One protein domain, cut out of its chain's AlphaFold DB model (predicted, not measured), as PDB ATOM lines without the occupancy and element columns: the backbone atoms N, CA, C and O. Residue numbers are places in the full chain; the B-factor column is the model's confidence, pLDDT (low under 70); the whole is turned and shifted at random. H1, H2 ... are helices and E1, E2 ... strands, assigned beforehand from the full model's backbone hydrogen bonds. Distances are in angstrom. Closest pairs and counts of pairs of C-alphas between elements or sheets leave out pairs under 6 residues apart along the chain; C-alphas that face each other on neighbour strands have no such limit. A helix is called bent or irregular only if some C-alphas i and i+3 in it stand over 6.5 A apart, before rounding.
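What this domain is: This is residues 51 to 175 of the 378 residues of an uncharacterized protein of Nitrosopumilus sp (UniProt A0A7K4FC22). What does the whole look like? The chain is wound in stacked three-sided turns, a short solenoid: H3, H4 and H5 make one turn and H6, H7 and H8 a second, loosely stacked on it, with H6 beside H3, H7 beside H4 and H8 beside H5. At the other end of the stack H1 lies beside H4 and H2 beside H5, and a small hairpin of E1 and E2 caps that end. What is it made of? The printed part has 125 residues with two named strands and then eight named helices, in the order E1, E2, H1 to H8; the class is mostly helix, and the sheet is E1 - E2, antiparallel. It is compact, with a radius of gyration of the C-alphas of 14.4 A, and spans 40 by 28 by 26 A.

How they stand to each other: How do the strands pair? E1, residues 54 to 58, and E2, residues 63 to 66, form a hairpin of antiparallel neighbours, at 133 degrees between their directions. N 54 and O 66, 2.9 A apart, and N 56 and O 64, 2.8 A apart, are within hydrogen-bond range. Which helices come next to them? H1, residues 68 to 76, has 3 pairs of C-alphas within 8 A of E1, the closest those of Val 54 and Pro 68, 6.2 A apart. H1 touches residues 96 to 101 of H3, residues 91 to 103, about perpendicular at 85 degrees, with the closest C-alphas those of Pro 68 and Ile 97, 5.0 A apart. H1 also touches H4, residues 105 to 117, at a shallow tilt of 32 degrees, the same way, closest at the C-alphas of Leu 72 and Thr 107, 6.8 A apart. Which other helices run the same way? H2, residues 84 to 89, touches residues 125 to 132 of H5, residues 119 to 135, at a shallow tilt of 10 degrees, with the C-alphas of Ile 88 and Thr 132 closest, 6.7 A apart. H3, the hub, touches H6, residues 137 to 149, at a shallow tilt of 2 degrees, with the C-alphas of Leu 102 and Thr 146 closest, 7.1 A apart. H7, residues 151 to 163, is close to but not clearly touching H4, with the C-alphas of Ala 116 and Met 160 closest, 7.6 A apart, and H8, residues 165 to 173, stands likewise to H5, with those of Thr 126 and Met 167 closest, 7.8 A apart. What of the corners and the helix backbones? H3 and H4 touch only at the corner, closest at the C-alphas of Met 101 and Gly 108, 4.5 A apart, and H4 and H5 only just touch, only at the corner, with 3 pairs within 8 A, closest at those of Met 115 and Leu 122, 5.1 A apart. Every O i to N i+4 pair is within hydrogen-bond range in H2, H3, H4, H5, H7 and H8, against 3 of 5 in H1 and 7 of 9 in H6.

Where its parts are: Where do the elements begin and end? E1 begins at C-alpha 54, (323.339, 264.033, 221.458), and H8 ends at C-alpha 173, (300.877, 240.338, 229.426). How long are they? H5 measures 24.0 A from first to last C-alpha, H6 19.2 A, H7 18.2 A, H4 18.1 A and H3 17.9 A. H1 is irregular, with C-alphas 69 and 72 7.0 A apart.

The domain as a whole: How far does it reach? The two C-alphas farthest apart, those of Met 60 and Gly 175, are 42.5 A apart. Is it continuous? The printed part has no cut and no long link. Where is confidence low? The mean pLDDT of the printed part is 76.8, and 32 residues are under 70, among them residues 84 to 88 and 136 to 140.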
ATOM      1  N   ASP A  51     331.657 263.118 220.697       87.00
ATOM      2  CA  ASP A  51     331.529 262.209 221.831       87.00
ATOM      3  C   ASP A  51     330.957 262.916 223.065       87.00
ATOM      4  O   ASP A  51     331.373 264.010 223.445       87.00
ATOM      5  N   GLY A  52     329.961 262.279 223.680       86.38
ATOM      6  CA  GLY A  52     329.261 262.810 224.851       86.38
ATOM      7  C   GLY A  52     328.148 263.815 224.544       86.38
ATOM      8  O   GLY A  52     327.469 264.241 225.475       86.38
ATOM      9  N   LEU A  53     327.910 264.166 223.276       91.12
ATOM     10  CA  LEU A  53     326.778 264.993 222.856       91.12
ATOM     11  C   LEU A  53     325.726 264.164 222.113       91.12
ATOM     12  O   LEU A  53     326.024 263.130 221.513       91.12
ATOM     13  N   VAL A  54     324.487 264.646 222.135       90.19
ATOM     14  CA  VAL A  54     323.339 264.033 221.458       90.19
ATOM     15  C   VAL A  54     322.690 265.029 220.487       90.19
ATOM     16  O   VAL A  54     322.599 266.220 220.810       90.19
ATOM     17  N   PRO A  55     322.269 264.596 219.288       91.69
ATOM     18  CA  PRO A  55     321.558 265.438 218.339       91.69
ATOM     19  C   PRO A  55     320.152 265.754 218.855       91.69
ATOM     20  O   PRO A  55     319.411 264.880 219.292       91.69
ATOM     21  N   MET A  56     319.770 267.023 218.780       91.25
ATOM     22  CA  MET A  56     318.447 267.522 219.127       91.25
ATOM     23  C   MET A  56     317.914 268.374 217.981       91.25
ATOM     24  O   MET A  56     318.585 269.305 217.526       91.25
ATOM     25  N   MET A  57     316.698 268.077 217.527       90.56
ATOM     26  CA  MET A  57     316.034 268.876 216.503       90.56
ATOM     27  C   MET A  57     315.379 270.097 217.143       90.56
ATOM     28  O   MET A  57     314.494 269.984 217.986       90.56
ATOM     29  N   LYS A  58     315.818 271.286 216.735       91.50
ATOM     30  CA  LYS A  58     315.222 272.560 217.144       91.50
ATOM     31  C   LYS A  58     313.878 272.735 216.448       91.50
ATOM     32  O   LYS A  58     313.706 272.280 215.319       91.50
ATOM     33  N   ASN A  59     312.983 273.526 217.033       87.25
ATOM     34  CA  ASN A  59     311.654 273.790 216.454       87.25
ATOM     35  C   ASN A  59     311.698 274.443 215.058       87.25
ATOM     36  O   ASN A  59     310.729 274.393 214.313       87.25
ATOM     37  N   MET A  60     312.838 275.028 214.683       85.69
ATOM     38  CA  MET A  60     313.086 275.591 213.350       85.69
ATOM     39  C   MET A  60     313.603 274.558 212.326       85.69
ATOM     40  O   MET A  60     314.104 274.950 211.276       85.69
ATOM     41  N   GLY A  61     313.571 273.258 212.640       85.12
ATOM     42  CA  GLY A  61     314.027 272.178 211.752       85.12
ATOM     43  C   GLY A  61     315.549 272.032 211.631       85.12
ATOM     44  O   GLY A  61     316.036 271.301 210.773       85.12
ATOM     45  N   MET A  62     316.322 272.726 212.472       89.12
ATOM     46  CA  MET A  62     317.782 272.586 212.524       89.12
ATOM     47  C   MET A  62     318.189 271.622 213.633       89.12
ATOM     48  O   MET A  62     317.750 271.785 214.768       89.12
ATOM     49  N   THR A  63     319.093 270.691 213.342       90.62
ATOM     50  CA  THR A  63     319.659 269.798 214.358       90.62
ATOM     51  C   THR A  63     320.889 270.432 215.014       90.62
ATOM     52  O   THR A  63     321.739 271.027 214.348       90.62
ATOM     53  N   ALA A  64     320.983 270.321 216.336       93.50
ATOM     54  CA  ALA A  64     322.105 270.796 217.137       93.50
ATOM     55  C   ALA A  64     322.571 269.711 218.111       93.50
ATOM     56  O   ALA A  64     321.759 268.951 218.622       93.50
ATOM     57  N   CYS A  65     323.870 269.665 218.397       93.50
ATOM     58  CA  CYS A  65     324.417 268.766 219.406       93.50
ATOM     59  C   CYS A  65     324.314 269.413 220.784       93.50
ATOM     60  O   CYS A  65     324.835 270.511 220.991       93.50
ATOM     61  N   VAL A  66     323.645 268.739 221.711       93.38
ATOM     62  CA  VAL A  66     323.433 269.206 223.084       93.38
ATOM     63  C   VAL A  66     323.963 268.173 224.070       93.38
ATOM     64  O   VAL A  66     324.134 267.003 223.728       93.38
ATOM     65  N   SER A  67     324.249 268.595 225.301       93.06
ATOM     66  CA  SER A  67     324.611 267.637 226.350       93.06
ATOM     67  C   SER A  67     323.379 266.809 226.752       93.06
ATOM     68  O   SER A  67     322.280 267.380 226.795       93.06
ATOM     69  N   PRO A  68     323.535 265.512 227.081       88.00
ATOM     70  CA  PRO A  68     322.445 264.672 227.582       88.00
ATOM     71  C   PRO A  68     321.681 265.318 228.749       88.00
ATOM     72  O   PRO A  68     320.456 265.366 228.723       88.00
ATOM     73  N   ASP A  69     322.400 265.949 229.687       87.56
ATOM     74  CA  ASP A  69     321.816 266.631 230.855       87.56
ATOM     75  C   ASP A  69     320.952 267.841 230.494       87.56
ATOM     76  O   ASP A  69     319.982 268.169 231.185       87.56
ATOM     77  N   SER A  70     321.299 268.528 229.405       90.69
ATOM     78  CA  SER A  70     320.533 269.672 228.908       90.69
ATOM     79  C   SER A  70     319.377 269.279 227.994       90.69
ATOM     80  O   SER A  70     318.488 270.102 227.800       90.69
ATOM     81  N   TYR A  71     319.369 268.062 227.439       89.62
ATOM     82  CA  TYR A  71     318.434 267.664 226.383       89.62
ATOM     83  C   TYR A  71     316.974 267.839 226.818       89.62
ATOM     84  O   TYR A  71     316.220 268.584 226.195       89.62
ATOM     85  N   LEU A  72     316.602 267.236 227.951       86.12
ATOM     86  CA  LEU A  72     315.245 267.323 228.501       86.12
ATOM     87  C   LEU A  72     314.857 268.747 228.885       86.12
ATOM     88  O   LEU A  72     313.751 269.185 228.599       86.12
ATOM     89  N   ARG A  73     315.788 269.503 229.474       87.62
ATOM     90  CA  ARG A  73     315.550 270.899 229.878       87.62
ATOM     91  C   ARG A  73     315.315 271.812 228.678       87.62
ATOM     92  O   ARG A  73     314.567 272.779 228.773       87.62
ATOM     93  N   LEU A  74     315.991 271.542 227.565       91.75
ATOM     94  CA  LEU A  74     315.797 272.271 226.316       91.75
ATOM     95  C   LEU A  74     314.475 271.879 225.651       91.75
ATOM     96  O   LEU A  74     313.811 272.757 225.102       91.75
ATOM     97  N   ALA A  75     314.085 270.603 225.724       87.56
ATOM     98  CA  ALA A  75     312.802 270.132 225.207       87.56
ATOM     99  C   ALA A  75     311.626 270.753 225.975       87.56
ATOM    100  O   ALA A  75     310.747 271.355 225.367       87.56
ATOM    101  N   ASP A  76     311.673 270.708 227.307       83.75
ATOM    102  CA  ASP A  76     310.662 271.288 228.202       83.75
ATOM    103  C   ASP A  76     310.469 272.798 227.982       83.75
ATOM    104  O   ASP A  76     309.353 273.310 227.935       83.75
ATOM    105  N   ARG A  77     311.562 273.526 227.726       89.94
ATOM    106  CA  ARG A  77     311.516 274.963 227.405       89.94
ATOM    107  C   ARG A  77     311.088 275.267 225.966       89.94
ATOM    108  O   ARG A  77     311.163 276.424 225.549       89.94
ATOM    109  N   GLY A  78     310.710 274.255 225.187       88.44
ATOM    110  CA  GLY A  78     310.291 274.407 223.797       88.44
ATOM    111  C   GLY A  78     311.410 274.870 222.863       88.44
ATOM    112  O   GLY A  78     311.140 275.526 221.861       88.44
ATOM    113  N   TRP A  79     312.678 274.588 223.175       93.06
ATOM    114  CA  TRP A  79     313.791 274.912 222.273       93.06
ATOM    115  C   TRP A  79     313.926 273.897 221.131       93.06
ATOM    116  O   TRP A  79     314.328 274.248 220.014       93.06
ATOM    117  N   GLY A  80     313.576 272.644 221.407       89.00
ATOM    118  CA  GLY A  80     313.552 271.567 220.433       89.00
ATOM    119  C   GLY A  80     312.523 270.508 220.792       89.00
ATOM    120  O   GLY A  80     311.992 270.503 221.900       89.00
ATOM    121  N   ASN A  81     312.274 269.605 219.853       82.06
ATOM    122  CA  ASN A  81     311.337 268.511 220.043       82.06
ATOM    123  C   ASN A  81     312.051 267.279 220.598       82.06
ATOM    124  O   ASN A  81     313.161 266.940 220.177       82.06
ATOM    125  N   TRP A  82     311.374 266.598 221.519       77.56
ATOM    126  CA  TRP A  82     311.736 265.256 221.946       77.56
ATOM    127  C   TRP A  82     311.413 264.284 220.806       77.56
ATOM    128  O   TRP A  82     310.253 263.935 220.589       77.56
ATOM    129  N   ASP A  83     312.428 263.892 220.035       73.38
ATOM    130  CA  ASP A  83     312.265 262.935 218.939       73.38
ATOM    131  C   ASP A  83     312.821 261.567 219.337       73.38
ATOM    132  O   ASP A  83     314.023 261.295 219.293       73.38
ATOM    133  N   MET A  84     311.901 260.684 219.709       68.94
ATOM    134  CA  MET A  84     312.202 259.299 220.052       68.94
ATOM    135  C   MET A  84     312.664 258.470 218.871       68.94
ATOM    136  O   MET A  84     313.421 257.526 219.072       68.94
ATOM    137  N   ASN A  85     312.286 258.825 217.645       67.38
ATOM    138  CA  ASN A  85     312.738 258.073 216.480       67.38
ATOM    139  C   ASN A  85     314.246 258.242 216.277       67.38
ATOM    140  O   ASN A  85     314.918 257.286 215.894       67.38
ATOM    141  N   MET A  86     314.806 259.412 216.605       64.75
ATOM    142  CA  MET A  86     316.262 259.587 216.641       64.75
ATOM    143  C   MET A  86     316.925 258.691 217.693       64.75
ATOM    144  O   MET A  86     317.968 258.104 217.421       64.75
ATOM    145  N   MET A  87     316.298 258.515 218.857       66.25
ATOM    146  CA  MET A  87     316.833 257.669 219.930       66.25
ATOM    147  C   MET A  87     316.682 256.164 219.654       66.25
ATOM    148  O   MET A  87     317.521 255.382 220.088       66.25
ATOM    149  N   ILE A  88     315.653 255.748 218.910       63.97
ATOM    150  CA  ILE A  88     315.458 254.347 218.494       63.97
ATOM    151  C   ILE A  88     316.542 253.920 217.500       63.97
ATOM    152  O   ILE A  88     317.043 252.798 217.570       63.97
ATOM    153  N   ASN A  89     316.921 254.814 216.586       70.62
ATOM    154  CA  ASN A  89     317.927 254.518 215.567       70.62
ATOM    155  C   ASN A  89     319.359 254.458 216.132       70.62
ATOM    156  O   ASN A  89     320.231 253.872 215.492       70.62
ATOM    157  N   ASP A  90     319.602 255.028 217.316       75.19
ATOM    158  CA  ASP A  90     320.893 254.973 218.006       75.19
ATOM    159  C   ASP A  90     320.715 254.584 219.491       75.19
ATOM    160  O   ASP A  90     320.566 255.449 220.367       75.19
ATOM    161  N   PRO A  91     320.795 253.275 219.809       71.12
ATOM    162  CA  PRO A  91     320.662 252.768 221.174       71.12
ATOM    163  C   PRO A  91     321.652 253.397 222.164       71.12
ATOM    164  O   PRO A  91     321.351 253.504 223.354       71.12
ATOM    165  N   GLN A  92     322.827 253.845 221.701       75.12
ATOM    166  CA  GLN A  92     323.810 254.492 222.572       75.12
ATOM    167  C   GLN A  92     323.398 255.919 222.942       75.12
ATOM    168  O   GLN A  92     323.722 256.390 224.035       75.12
ATOM    169  N   GLN A  93     322.698 256.638 222.063       78.06
ATOM    170  CA  GLN A  93     322.135 257.949 222.407       78.06
ATOM    171  C   GLN A  93     321.032 257.812 223.446       78.06
ATOM    172  O   GLN A  93     321.061 258.514 224.458       78.06
ATOM    173  N   MET A  94     320.128 256.853 223.245       78.62
ATOM    174  CA  MET A  94     319.083 256.533 224.212       78.62
ATOM    175  C   MET A  94     319.684 256.174 225.574       78.62
ATOM    176  O   MET A  94     319.276 256.717 226.599       78.62
ATOM    177  N   GLN A  95     320.723 255.333 225.590       77.81
ATOM    178  CA  GLN A  95     321.428 254.975 226.818       77.81
ATOM    179  C   GLN A  95     322.082 256.188 227.494       77.81
ATOM    180  O   GLN A  95     322.026 256.303 228.713       77.81
ATOM    181  N   ARG A  96     322.673 257.121 226.736       81.94
ATOM    182  CA  ARG A  96     323.268 258.350 227.292       81.94
ATOM    183  C   ARG A  96     322.221 259.274 227.908       81.94
ATOM    184  O   ARG A  96     322.439 259.777 229.009       81.94
ATOM    185  N   ILE A  97     321.093 259.472 227.231       79.88
ATOM    186  CA  ILE A  97     319.988 260.295 227.738       79.88
ATOM    187  C   ILE A  97     319.366 259.630 228.972       79.88
ATOM    188  O   ILE A  97     319.167 260.299 229.983       79.88
ATOM    189  N   MET A  98     319.159 258.309 228.953       77.81
ATOM    190  CA  MET A  98     318.718 257.563 230.136       77.81
ATOM    191  C   MET A  98     319.708 257.654 231.289       77.81
ATOM    192  O   MET A  98     319.306 257.965 232.402       77.81
ATOM    193  N   ASN A  99     321.000 257.452 231.049       79.94
ATOM    194  CA  ASN A  99     322.008 257.569 232.100       79.94
ATOM    195  C   ASN A  99     322.033 258.980 232.700       79.94
ATOM    196  O   ASN A  99     322.204 259.123 233.906       79.94
ATOM    197  N   SER A 100     321.820 260.017 231.889       81.00
ATOM    198  CA  SER A 100     321.664 261.389 232.372       81.00
ATOM    199  C   SER A 100     320.407 261.563 233.235       81.00
ATOM    200  O   SER A 100     320.492 262.111 234.332       81.00
ATOM    201  N   MET A 101     319.260 261.021 232.812       77.19
ATOM    202  CA  MET A 101     318.034 261.013 233.625       77.19
ATOM    203  C   MET A 101     318.226 260.299 234.963       77.19
ATOM    204  O   MET A 101     317.747 260.770 235.990       77.19
ATOM    205  N   LEU A 102     318.933 259.172 234.947       73.06
ATOM    206  CA  LEU A 102     319.149 258.328 236.116       73.06
ATOM    207  C   LEU A 102     320.194 258.909 237.076       73.06
ATOM    208  O   LEU A 102     320.038 258.816 238.290       73.06
ATOM    209  N   SER A 103     321.253 259.522 236.546       77.81
ATOM    210  CA  SER A 103     322.301 260.156 237.355       77.81
ATOM    211  C   SER A 103     321.896 261.530 237.893       77.81
ATOM    212  O   SER A 103     322.465 261.989 238.882       77.81
ATOM    213  N   ASN A 104     320.902 262.183 237.283       80.56
ATOM    214  CA  ASN A 104     320.449 263.513 237.667       80.56
ATOM    215  C   ASN A 104     318.974 263.500 238.095       80.56
ATOM    216  O   ASN A 104     318.074 263.567 237.259       80.56
ATOM    217  N   GLN A 105     318.729 263.512 239.411       75.12
ATOM    218  CA  GLN A 105     317.377 263.518 239.992       75.12
ATOM    219  C   GLN A 105     316.470 264.624 239.428       75.12
ATOM    220  O   GLN A 105     315.276 264.400 239.249       75.12
ATOM    221  N   GLN A 106     317.006 265.809 239.110       79.50
ATOM    222  CA  GLN A 106     316.202 266.896 238.535       79.50
ATOM    223  C   GLN A 106     315.747 266.568 237.112       79.50
ATOM    224  O   GLN A 106     314.627 266.893 236.728       79.50
ATOM    225  N   THR A 107     316.621 265.937 236.331       78.81
ATOM    226  CA  THR A 107     316.324 265.523 234.960       78.81
ATOM    227  C   THR A 107     315.348 264.348 234.947       78.81
ATOM    228  O   THR A 107     314.406 264.358 234.159       78.81
ATOM    229  N   GLY A 108     315.502 263.401 235.879       79.19
ATOM    230  CA  GLY A 108     314.532 262.329 236.109       79.19
ATOM    231  C   GLY A 108     313.155 262.854 236.527       79.19
ATOM    232  O   GLY A 108     312.151 262.448 235.950       79.19
ATOM    233  N   LYS A 109     313.097 263.820 237.459       80.44
ATOM    234  CA  LYS A 109     311.834 264.463 237.857       80.44
ATOM    235  C   LYS A 109     311.173 265.181 236.683       80.44
ATOM    236  O   LYS A 109     309.974 265.042 236.498       80.44
ATOM    237  N   LEU A 110     311.939 265.930 235.890       81.25
ATOM    238  CA  LEU A 110     311.402 266.627 234.721       81.25
ATOM    239  C   LEU A 110     310.779 265.642 233.730       81.25
ATOM    240  O   LEU A 110     309.672 265.859 233.258       81.25
ATOM    241  N   TRP A 111     311.470 264.537 233.458       76.81
ATOM    242  CA  TRP A 111     310.944 263.476 232.607       76.81
ATOM    243  C   TRP A 111     309.646 262.874 233.166       76.81
ATOM    244  O   TRP A 111     308.679 262.705 232.424       76.81
ATOM    245  N   TYR A 112     309.597 262.619 234.478       75.81
ATOM    246  CA  TYR A 112     308.384 262.165 235.157       75.81
ATOM    247  C   TYR A 112     307.235 263.169 235.025       75.81
ATOM    248  O   TYR A 112     306.138 262.785 234.630       75.81
ATOM    249  N   ASP A 113     307.485 264.449 235.308       79.19
ATOM    250  CA  ASP A 113     306.481 265.507 235.201       79.19
ATOM    251  C   ASP A 113     305.945 265.595 233.759       79.19
ATOM    252  O   ASP A 113     304.737 265.698 233.558       79.19
ATOM    253  N   THR A 114     306.813 265.496 232.745       75.12
ATOM    254  CA  THR A 114     306.401 265.482 231.331       75.12
ATOM    255  C   THR A 114     305.455 264.321 231.031       75.12
ATOM    256  O   THR A 114     304.418 264.512 230.401       75.12
ATOM    257  N   MET A 115     305.775 263.120 231.509       72.44
ATOM    258  CA  MET A 115     304.935 261.940 231.304       72.44
ATOM    259  C   MET A 115     303.620 261.979 232.083       72.44
ATOM    260  O   MET A 115     302.598 261.522 231.584       72.44
ATOM    261  N   ALA A 116     303.643 262.491 233.313       72.94
ATOM    262  CA  ALA A 116     302.456 262.573 234.156       72.94
ATOM    263  C   ALA A 116     301.448 263.602 233.619       72.94
ATOM    264  O   ALA A 116     300.242 263.413 233.759       72.94
ATOM    265  N   ASN A 117     301.938 264.676 232.992       79.69
ATOM    266  CA  ASN A 117     301.098 265.758 232.484       79.69
ATOM    267  C   ASN A 117     300.618 265.552 231.035       79.69
ATOM    268  O   ASN A 117     299.650 266.201 230.639       79.69
ATOM    269  N   ASP A 118     301.247 264.667 230.250       73.69
ATOM    270  CA  ASP A 118     300.852 264.377 228.865       73.69
ATOM    271  C   ASP A 118     300.614 262.868 228.635       73.69
ATOM    272  O   ASP A 118     301.532 262.123 228.268       73.69
ATOM    273  N   PRO A 119     299.361 262.397 228.799       67.00
ATOM    274  CA  PRO A 119     298.999 260.994 228.612       67.00
ATOM    275  C   PRO A 119     299.241 260.475 227.187       67.00
ATOM    276  O   PRO A 119     299.525 259.291 227.007       67.00
ATOM    277  N   GLN A 120     299.140 261.333 226.161       73.25
ATOM    278  CA  GLN A 120     299.388 260.919 224.775       73.25
ATOM    279  C   GLN A 120     300.880 260.744 224.510       73.25
ATOM    280  O   GLN A 120     301.291 259.794 223.829       73.25
ATOM    281  N   HIS A 121     301.695 261.630 225.084       72.62
ATOM    282  CA  HIS A 121     303.141 261.482 225.052       72.62
ATOM    283  C   HIS A 121     303.582 260.242 225.824       72.62
ATOM    284  O   HIS A 121     304.415 259.491 225.325       72.62
ATOM    285  N   LEU A 122     302.963 259.964 226.977       68.56
ATOM    286  CA  LEU A 122     303.195 258.747 227.750       68.56
ATOM    287  C   LEU A 122     302.848 257.485 226.955       68.56
ATOM    288  O   LEU A 122     303.645 256.552 226.951       68.56
ATOM    289  N   GLN A 123     301.709 257.446 226.259       68.31
ATOM    290  CA  GLN A 123     301.319 256.296 225.435       68.31
ATOM    291  C   GLN A 123     302.347 256.044 224.325       68.31
ATOM    292  O   GLN A 123     302.909 254.955 224.223       68.31
ATOM    293  N   THR A 124     302.662 257.092 223.556       71.94
ATOM    294  CA  THR A 124     303.638 257.033 222.457       71.94
ATOM    295  C   THR A 124     305.007 256.603 222.976       71.94
ATOM    296  O   THR A 124     305.671 255.751 222.384       71.94
ATOM    297  N   MET A 125     305.410 257.149 224.124       67.62
ATOM    298  CA  MET A 125     306.668 256.819 224.769       67.62
ATOM    299  C   MET A 125     306.697 255.389 225.294       67.62
ATOM    300  O   MET A 125     307.708 254.714 225.130       67.62
ATOM    301  N   THR A 126     305.602 254.912 225.877       67.25
ATOM    302  CA  THR A 126     305.473 253.544 226.389       67.25
ATOM    303  C   THR A 126     305.537 252.539 225.247       67.25
ATOM    304  O   THR A 126     306.300 251.579 225.335       67.25
ATOM    305  N   ASP A 127     304.832 252.789 224.143       72.12
ATOM    306  CA  ASP A 127     304.857 251.933 222.952       72.12
ATOM    307  C   ASP A 127     306.255 251.879 222.324       72.12
ATOM    308  O   ASP A 127     306.766 250.808 221.981       72.12
ATOM    309  N   GLN A 128     306.923 253.029 222.232       66.69
ATOM    310  CA  GLN A 128     308.286 253.120 221.711       66.69
ATOM    311  C   GLN A 128     309.315 252.488 222.650       66.69
ATOM    312  O   GLN A 128     310.233 251.799 222.193       66.69
ATOM    313  N   MET A 129     309.165 252.671 223.961       65.25
ATOM    314  CA  MET A 129     310.023 252.032 224.951       65.25
ATOM    315  C   MET A 129     309.811 250.518 224.927       65.25
ATOM    316  O   MET A 129     310.789 249.780 224.928       65.25
ATOM    317  N   LYS A 130     308.567 250.042 224.797       68.00
ATOM    318  CA  LYS A 130     308.221 248.624 224.613       68.00
ATOM    319  C   LYS A 130     308.874 248.049 223.357       68.00
ATOM    320  O   LYS A 130     309.521 247.009 223.445       68.00
ATOM    321  N   ALA A 131     308.780 248.737 222.219       71.88
ATOM    322  CA  ALA A 131     309.437 248.319 220.979       71.88
ATOM    323  C   ALA A 131     310.967 248.260 221.133       71.88
ATOM    324  O   ALA A 131     311.613 247.298 220.716       71.88
ATOM    325  N   THR A 132     311.548 249.257 221.798       66.50
ATOM    326  CA  THR A 132     312.986 249.306 222.092       66.50
ATOM    327  C   THR A 132     313.402 248.170 223.028       66.50
ATOM    328  O   THR A 132     314.411 247.515 222.784       66.50
ATOM    329  N   MET A 133     312.609 247.884 224.063       66.38
ATOM    330  CA  MET A 133     312.840 246.797 225.017       66.38
ATOM    331  C   MET A 133     312.741 245.419 224.354       66.38
ATOM    332  O   MET A 133     313.567 244.555 224.636       66.38
ATOM    333  N   MET A 134     311.783 245.222 223.441       68.06
ATOM    334  CA  MET A 134     311.661 243.983 222.666       68.06
ATOM    335  C   MET A 134     312.880 243.744 221.771       68.06
ATOM    336  O   MET A 134     313.355 242.616 221.667       68.06
ATOM    337  N   ASN A 135     313.412 244.804 221.159       74.38
ATOM    338  CA  ASN A 135     314.564 244.701 220.262       74.38
ATOM    339  C   ASN A 135     315.913 244.679 221.005       74.38
ATOM    340  O   ASN A 135     316.899 244.153 220.489       74.38
ATOM    341  N   HIS A 136     315.972 245.222 222.224       67.31
ATOM    342  CA  HIS A 136     317.201 245.368 223.002       67.31
ATOM    343  C   HIS A 136     316.991 245.053 224.496       67.31
ATOM    344  O   HIS A 136     317.145 245.936 225.350       67.31
ATOM    345  N   PRO A 137     316.728 243.782 224.854       67.25
ATOM    346  CA  PRO A 137     316.436 243.378 226.234       67.25
ATOM    347  C   PRO A 137     317.576 243.696 227.219       67.25
ATOM    348  O   PRO A 137     317.342 243.906 228.408       67.25
ATOM    349  N   GLN A 138     318.818 243.809 226.735       68.69
ATOM    350  CA  GLN A 138     319.978 244.194 227.549       68.69
ATOM    351  C   GLN A 138     319.918 245.613 228.131       68.69
ATOM    352  O   GLN A 138     320.592 245.880 229.122       68.69
ATOM    353  N   MET A 139     319.122 246.522 227.556       66.88
ATOM    354  CA  MET A 139     318.976 247.881 228.095       66.88
ATOM    355  C   MET A 139     318.086 247.919 229.340       66.88
ATOM    356  O   MET A 139     318.204 248.821 230.167       66.88
ATOM    357  N   MET A 140     317.232 246.912 229.507       67.44
ATOM    358  CA  MET A 140     316.231 246.873 230.565       67.44
ATOM    359  C   MET A 140     316.831 246.557 231.934       67.44
ATOM    360  O   MET A 140     316.441 247.157 232.927       67.44
ATOM    361  N   SER A 141     317.822 245.665 231.983       70.12
ATOM    362  CA  SER A 141     318.499 245.294 233.229       70.12
ATOM    363  C   SER A 141     319.129 246.500 233.950       70.12
ATOM    364  O   SER A 141     318.762 246.747 235.098       70.12
ATOM    365  N   PRO A 142     320.001 247.322 233.326       66.88
ATOM    366  CA  PRO A 142     320.588 248.480 234.005       66.88
ATOM    367  C   PRO A 142     319.553 249.556 234.364       66.88
ATOM    368  O   PRO A 142     319.652 250.164 235.431       66.88
ATOM    369  N   MET A 143     318.537 249.756 233.520       65.81
ATOM    370  CA  MET A 143     317.448 250.700 233.786       65.81
ATOM    371  C   MET A 143     316.629 250.279 235.012       65.81
ATOM    372  O   MET A 143     316.463 251.059 235.947       65.81
ATOM    373  N   MET A 144     316.175 249.025 235.039       70.44
ATOM    374  CA  MET A 144     315.371 248.474 236.127       70.44
ATOM    375  C   MET A 144     316.182 248.366 237.422       70.44
ATOM    376  O   MET A 144     315.659 248.682 238.485       70.44
ATOM    377  N   ASN A 145     317.471 248.012 237.346       70.19
ATOM    378  CA  ASN A 145     318.367 248.035 238.506       70.19
ATOM    379  C   ASN A 145     318.412 249.430 239.131       70.19
ATOM    380  O   ASN A 145     318.120 249.572 240.311       70.19
ATOM    381  N   THR A 146     318.669 250.459 238.324       67.88
ATOM    382  CA  THR A 146     318.788 251.831 238.832       67.88
ATOM    383  C   THR A 146     317.466 252.360 239.395       67.88
ATOM    384  O   THR A 146     317.456 253.057 240.406       67.88
ATOM    385  N   MET A 147     316.334 252.004 238.776       64.88
ATOM    386  CA  MET A 147     315.009 252.336 239.309       64.88
ATOM    387  C   MET A 147     314.720 251.643 240.635       64.88
ATOM    388  O   MET A 147     314.156 252.264 241.527       64.88
ATOM    389  N   MET A 148     315.094 250.370 240.778       70.44
ATOM    390  CA  MET A 148     314.892 249.629 242.023       70.44
ATOM    391  C   MET A 148     315.826 250.106 243.138       70.44
ATOM    392  O   MET A 148     315.421 250.100 244.300       70.44
ATOM    393  N   ASP A 149     317.038 250.542 242.789       78.50
ATOM    394  CA  ASP A 149     318.033 251.044 243.739       78.50
ATOM    395  C   ASP A 149     317.667 252.439 244.288       78.50
ATOM    396  O   ASP A 149     318.134 252.819 245.364       78.50
ATOM    397  N   ASN A 150     316.808 253.200 243.595       73.12
ATOM    398  CA  ASN A 150     316.348 254.518 244.034       73.12
ATOM    399  C   ASN A 150     314.907 254.458 244.598       73.12
ATOM    400  O   ASN A 150     313.957 254.311 243.828       73.12
ATOM    401  N   PRO A 151     314.703 254.619 245.922       75.88
ATOM    402  CA  PRO A 151     313.392 254.453 246.555       75.88
ATOM    403  C   PRO A 151     312.345 255.479 246.093       75.88
ATOM    404  O   PRO A 151     311.172 255.129 245.987       75.88
ATOM    405  N   GLU A 152     312.746 256.716 245.781       78.12
ATOM    406  CA  GLU A 152     311.828 257.757 245.293       78.12
ATOM    407  C   GLU A 152     311.360 257.453 243.870       78.12
ATOM    408  O   GLU A 152     310.167 257.500 243.577       78.12
ATOM    409  N   LEU A 153     312.298 257.078 242.996       74.62
ATOM    410  CA  LEU A 153     311.991 256.717 241.612       74.62
ATOM    411  C   LEU A 153     311.145 255.439 241.555       74.62
ATOM    412  O   LEU A 153     310.201 255.348 240.772       74.62
ATOM    413  N   ARG A 154     311.438 254.477 242.434       78.44
ATOM    414  CA  ARG A 154     310.642 253.264 242.618       78.44
ATOM    415  C   ARG A 154     309.200 253.584 243.016       78.44
ATOM    416  O   ARG A 154     308.282 252.988 242.453       78.44
ATOM    417  N   GLN A 155     308.994 254.506 243.958       79.06
ATOM    418  CA  GLN A 155     307.651 254.910 244.377       79.06
ATOM    419  C   GLN A 155     306.905 255.620 243.245       79.06
ATOM    420  O   GLN A 155     305.783 255.243 242.926       79.06
ATOM    421  N   GLN A 156     307.556 256.570 242.573       73.06
ATOM    422  CA  GLN A 156     306.980 257.281 241.428       73.06
ATOM    423  C   GLN A 156     306.560 256.330 240.303       73.06
ATOM    424  O   GLN A 156     305.526 256.533 239.666       73.06
ATOM    425  N   MET A 157     307.342 255.277 240.065       71.00
ATOM    426  CA  MET A 157     307.015 254.270 239.065       71.00
ATOM    427  C   MET A 157     305.815 253.412 239.478       71.00
ATOM    428  O   MET A 157     304.967 253.117 238.638       71.00
ATOM    429  N   MET A 158     305.720 253.029 240.757       75.19
ATOM    430  CA  MET A 158     304.528 252.354 241.282       75.19
ATOM    431  C   MET A 158     303.292 253.239 241.149       75.19
ATOM    432  O   MET A 158     302.275 252.765 240.650       75.19
ATOM    433  N   ASP A 159     303.396 254.522 241.492       78.81
ATOM    434  CA  ASP A 159     302.294 255.472 241.351       78.81
ATOM    435  C   ASP A 159     301.883 255.626 239.878       78.81
ATOM    436  O   ASP A 159     300.695 255.663 239.563       78.81
ATOM    437  N   MET A 160     302.841 255.662 238.946       69.25
ATOM    438  CA  MET A 160     302.552 255.710 237.509       69.25
ATOM    439  C   MET A 160     301.851 254.441 237.015       69.25
ATOM    440  O   MET A 160     300.864 254.540 236.292       69.25
ATOM    441  N   MET A 161     302.329 253.259 237.414       72.19
ATOM    442  CA  MET A 161     301.694 251.990 237.045       72.19
ATOM    443  C   MET A 161     300.291 251.861 237.640       72.19
ATOM    444  O   MET A 161     299.379 251.398 236.961       72.19
ATOM    445  N   MET A 162     300.098 252.313 238.879       76.25
ATOM    446  CA  MET A 162     298.801 252.278 239.554       76.25
ATOM    447  C   MET A 162     297.799 253.239 238.906       76.25
ATOM    448  O   MET A 162     296.624 252.908 238.767       76.25
ATOM    449  N   ASN A 163     298.271 254.403 238.455       77.38
ATOM    450  CA  ASN A 163     297.448 255.378 237.742       77.38
ATOM    451  C   ASN A 163     297.258 255.046 236.253       77.38
ATOM    452  O   ASN A 163     296.418 255.664 235.601       77.38
ATOM    453  N   ASN A 164     298.006 254.083 235.703       72.38
ATOM    454  CA  ASN A 164     297.925 253.703 234.297       72.38
ATOM    455  C   ASN A 164     297.676 252.187 234.131       72.38
ATOM    456  O   ASN A 164     298.603 251.420 233.847       72.38
ATOM    457  N   PRO A 165     296.414 251.729 234.270       70.38
ATOM    458  CA  PRO A 165     296.064 250.305 234.235       70.38
ATOM    459  C   PRO A 165     296.400 249.631 232.900       70.38
ATOM    460  O   PRO A 165     296.596 248.419 232.853       70.38
ATOM    461  N   GLN A 166     296.513 250.397 231.811       69.69
ATOM    462  CA  GLN A 166     296.946 249.859 230.526       69.69
ATOM    463  C   GLN A 166     298.422 249.458 230.551       69.69
ATOM    464  O   GLN A 166     298.756 248.367 230.101       69.69
ATOM    465  N   MET A 167     299.278 250.270 231.174       69.81
ATOM    466  CA  MET A 167     300.684 249.929 231.391       69.81
ATOM    467  C   MET A 167     300.826 248.678 232.268       69.81
ATOM    468  O   MET A 167     301.638 247.803 231.971       69.81
ATOM    469  N   MET A 168     299.998 248.560 233.311       74.12
ATOM    470  CA  MET A 168     299.947 247.371 234.166       74.12
ATOM    471  C   MET A 168     299.516 246.122 233.382       74.12
ATOM    472  O   MET A 168     300.168 245.084 233.483       74.12
ATOM    473  N   ASN A 169     298.480 246.231 232.547       74.44
ATOM    474  CA  ASN A 169     298.031 245.143 231.675       74.44
ATOM    475  C   ASN A 169     299.096 244.751 230.641       74.44
ATOM    476  O   ASN A 169     299.357 243.566 230.446       74.44
ATOM    477  N   ASP A 170     299.741 245.720 229.992       69.69
ATOM    478  CA  ASP A 170     300.821 245.477 229.030       69.69
ATOM    479  C   ASP A 170     302.025 244.782 229.676       69.69
ATOM    480  O   ASP A 170     302.640 243.900 229.072       69.69
ATOM    481  N   MET A 171     302.338 245.154 230.915       66.50
ATOM    482  CA  MET A 171     303.416 244.561 231.695       66.50
ATOM    483  C   MET A 171     303.075 243.141 232.162       66.50
ATOM    484  O   MET A 171     303.915 242.250 232.028       66.50
ATOM    485  N   MET A 172     301.852 242.903 232.648       68.19
ATOM    486  CA  MET A 172     301.385 241.561 233.023       68.19
ATOM    487  C   MET A 172     301.325 240.615 231.823       68.19
ATOM    488  O   MET A 172     301.701 239.451 231.935       68.19
ATOM    489  N   ASN A 173     300.919 241.122 230.659       72.81
ATOM    490  CA  ASN A 173     300.877 240.338 229.426       72.81
ATOM    491  C   ASN A 173     302.276 240.044 228.857       72.81
ATOM    492  O   ASN A 173     302.430 239.143 228.029       72.81
ATOM    493  N   ASN A 174     303.312 240.772 229.284       71.50
ATOM    494  CA  ASN A 174     304.678 240.560 228.826       71.50
ATOM    495  C   ASN A 174     305.450 239.645 229.791       71.50
ATOM    496  O   ASN A 174     306.105 240.092 230.735       71.50
ATOM    497  N   GLY A 175     305.420 238.337 229.518       65.94
ATOM    498  CA  GLY A 175     306.044 237.313 230.369       65.94
ATOM    499  C   GLY A 175     307.546 237.507 230.635       65.94
ATOM    500  O   GLY A 175     308.047 237.068 231.668       65.94
TER     501      GLY A 175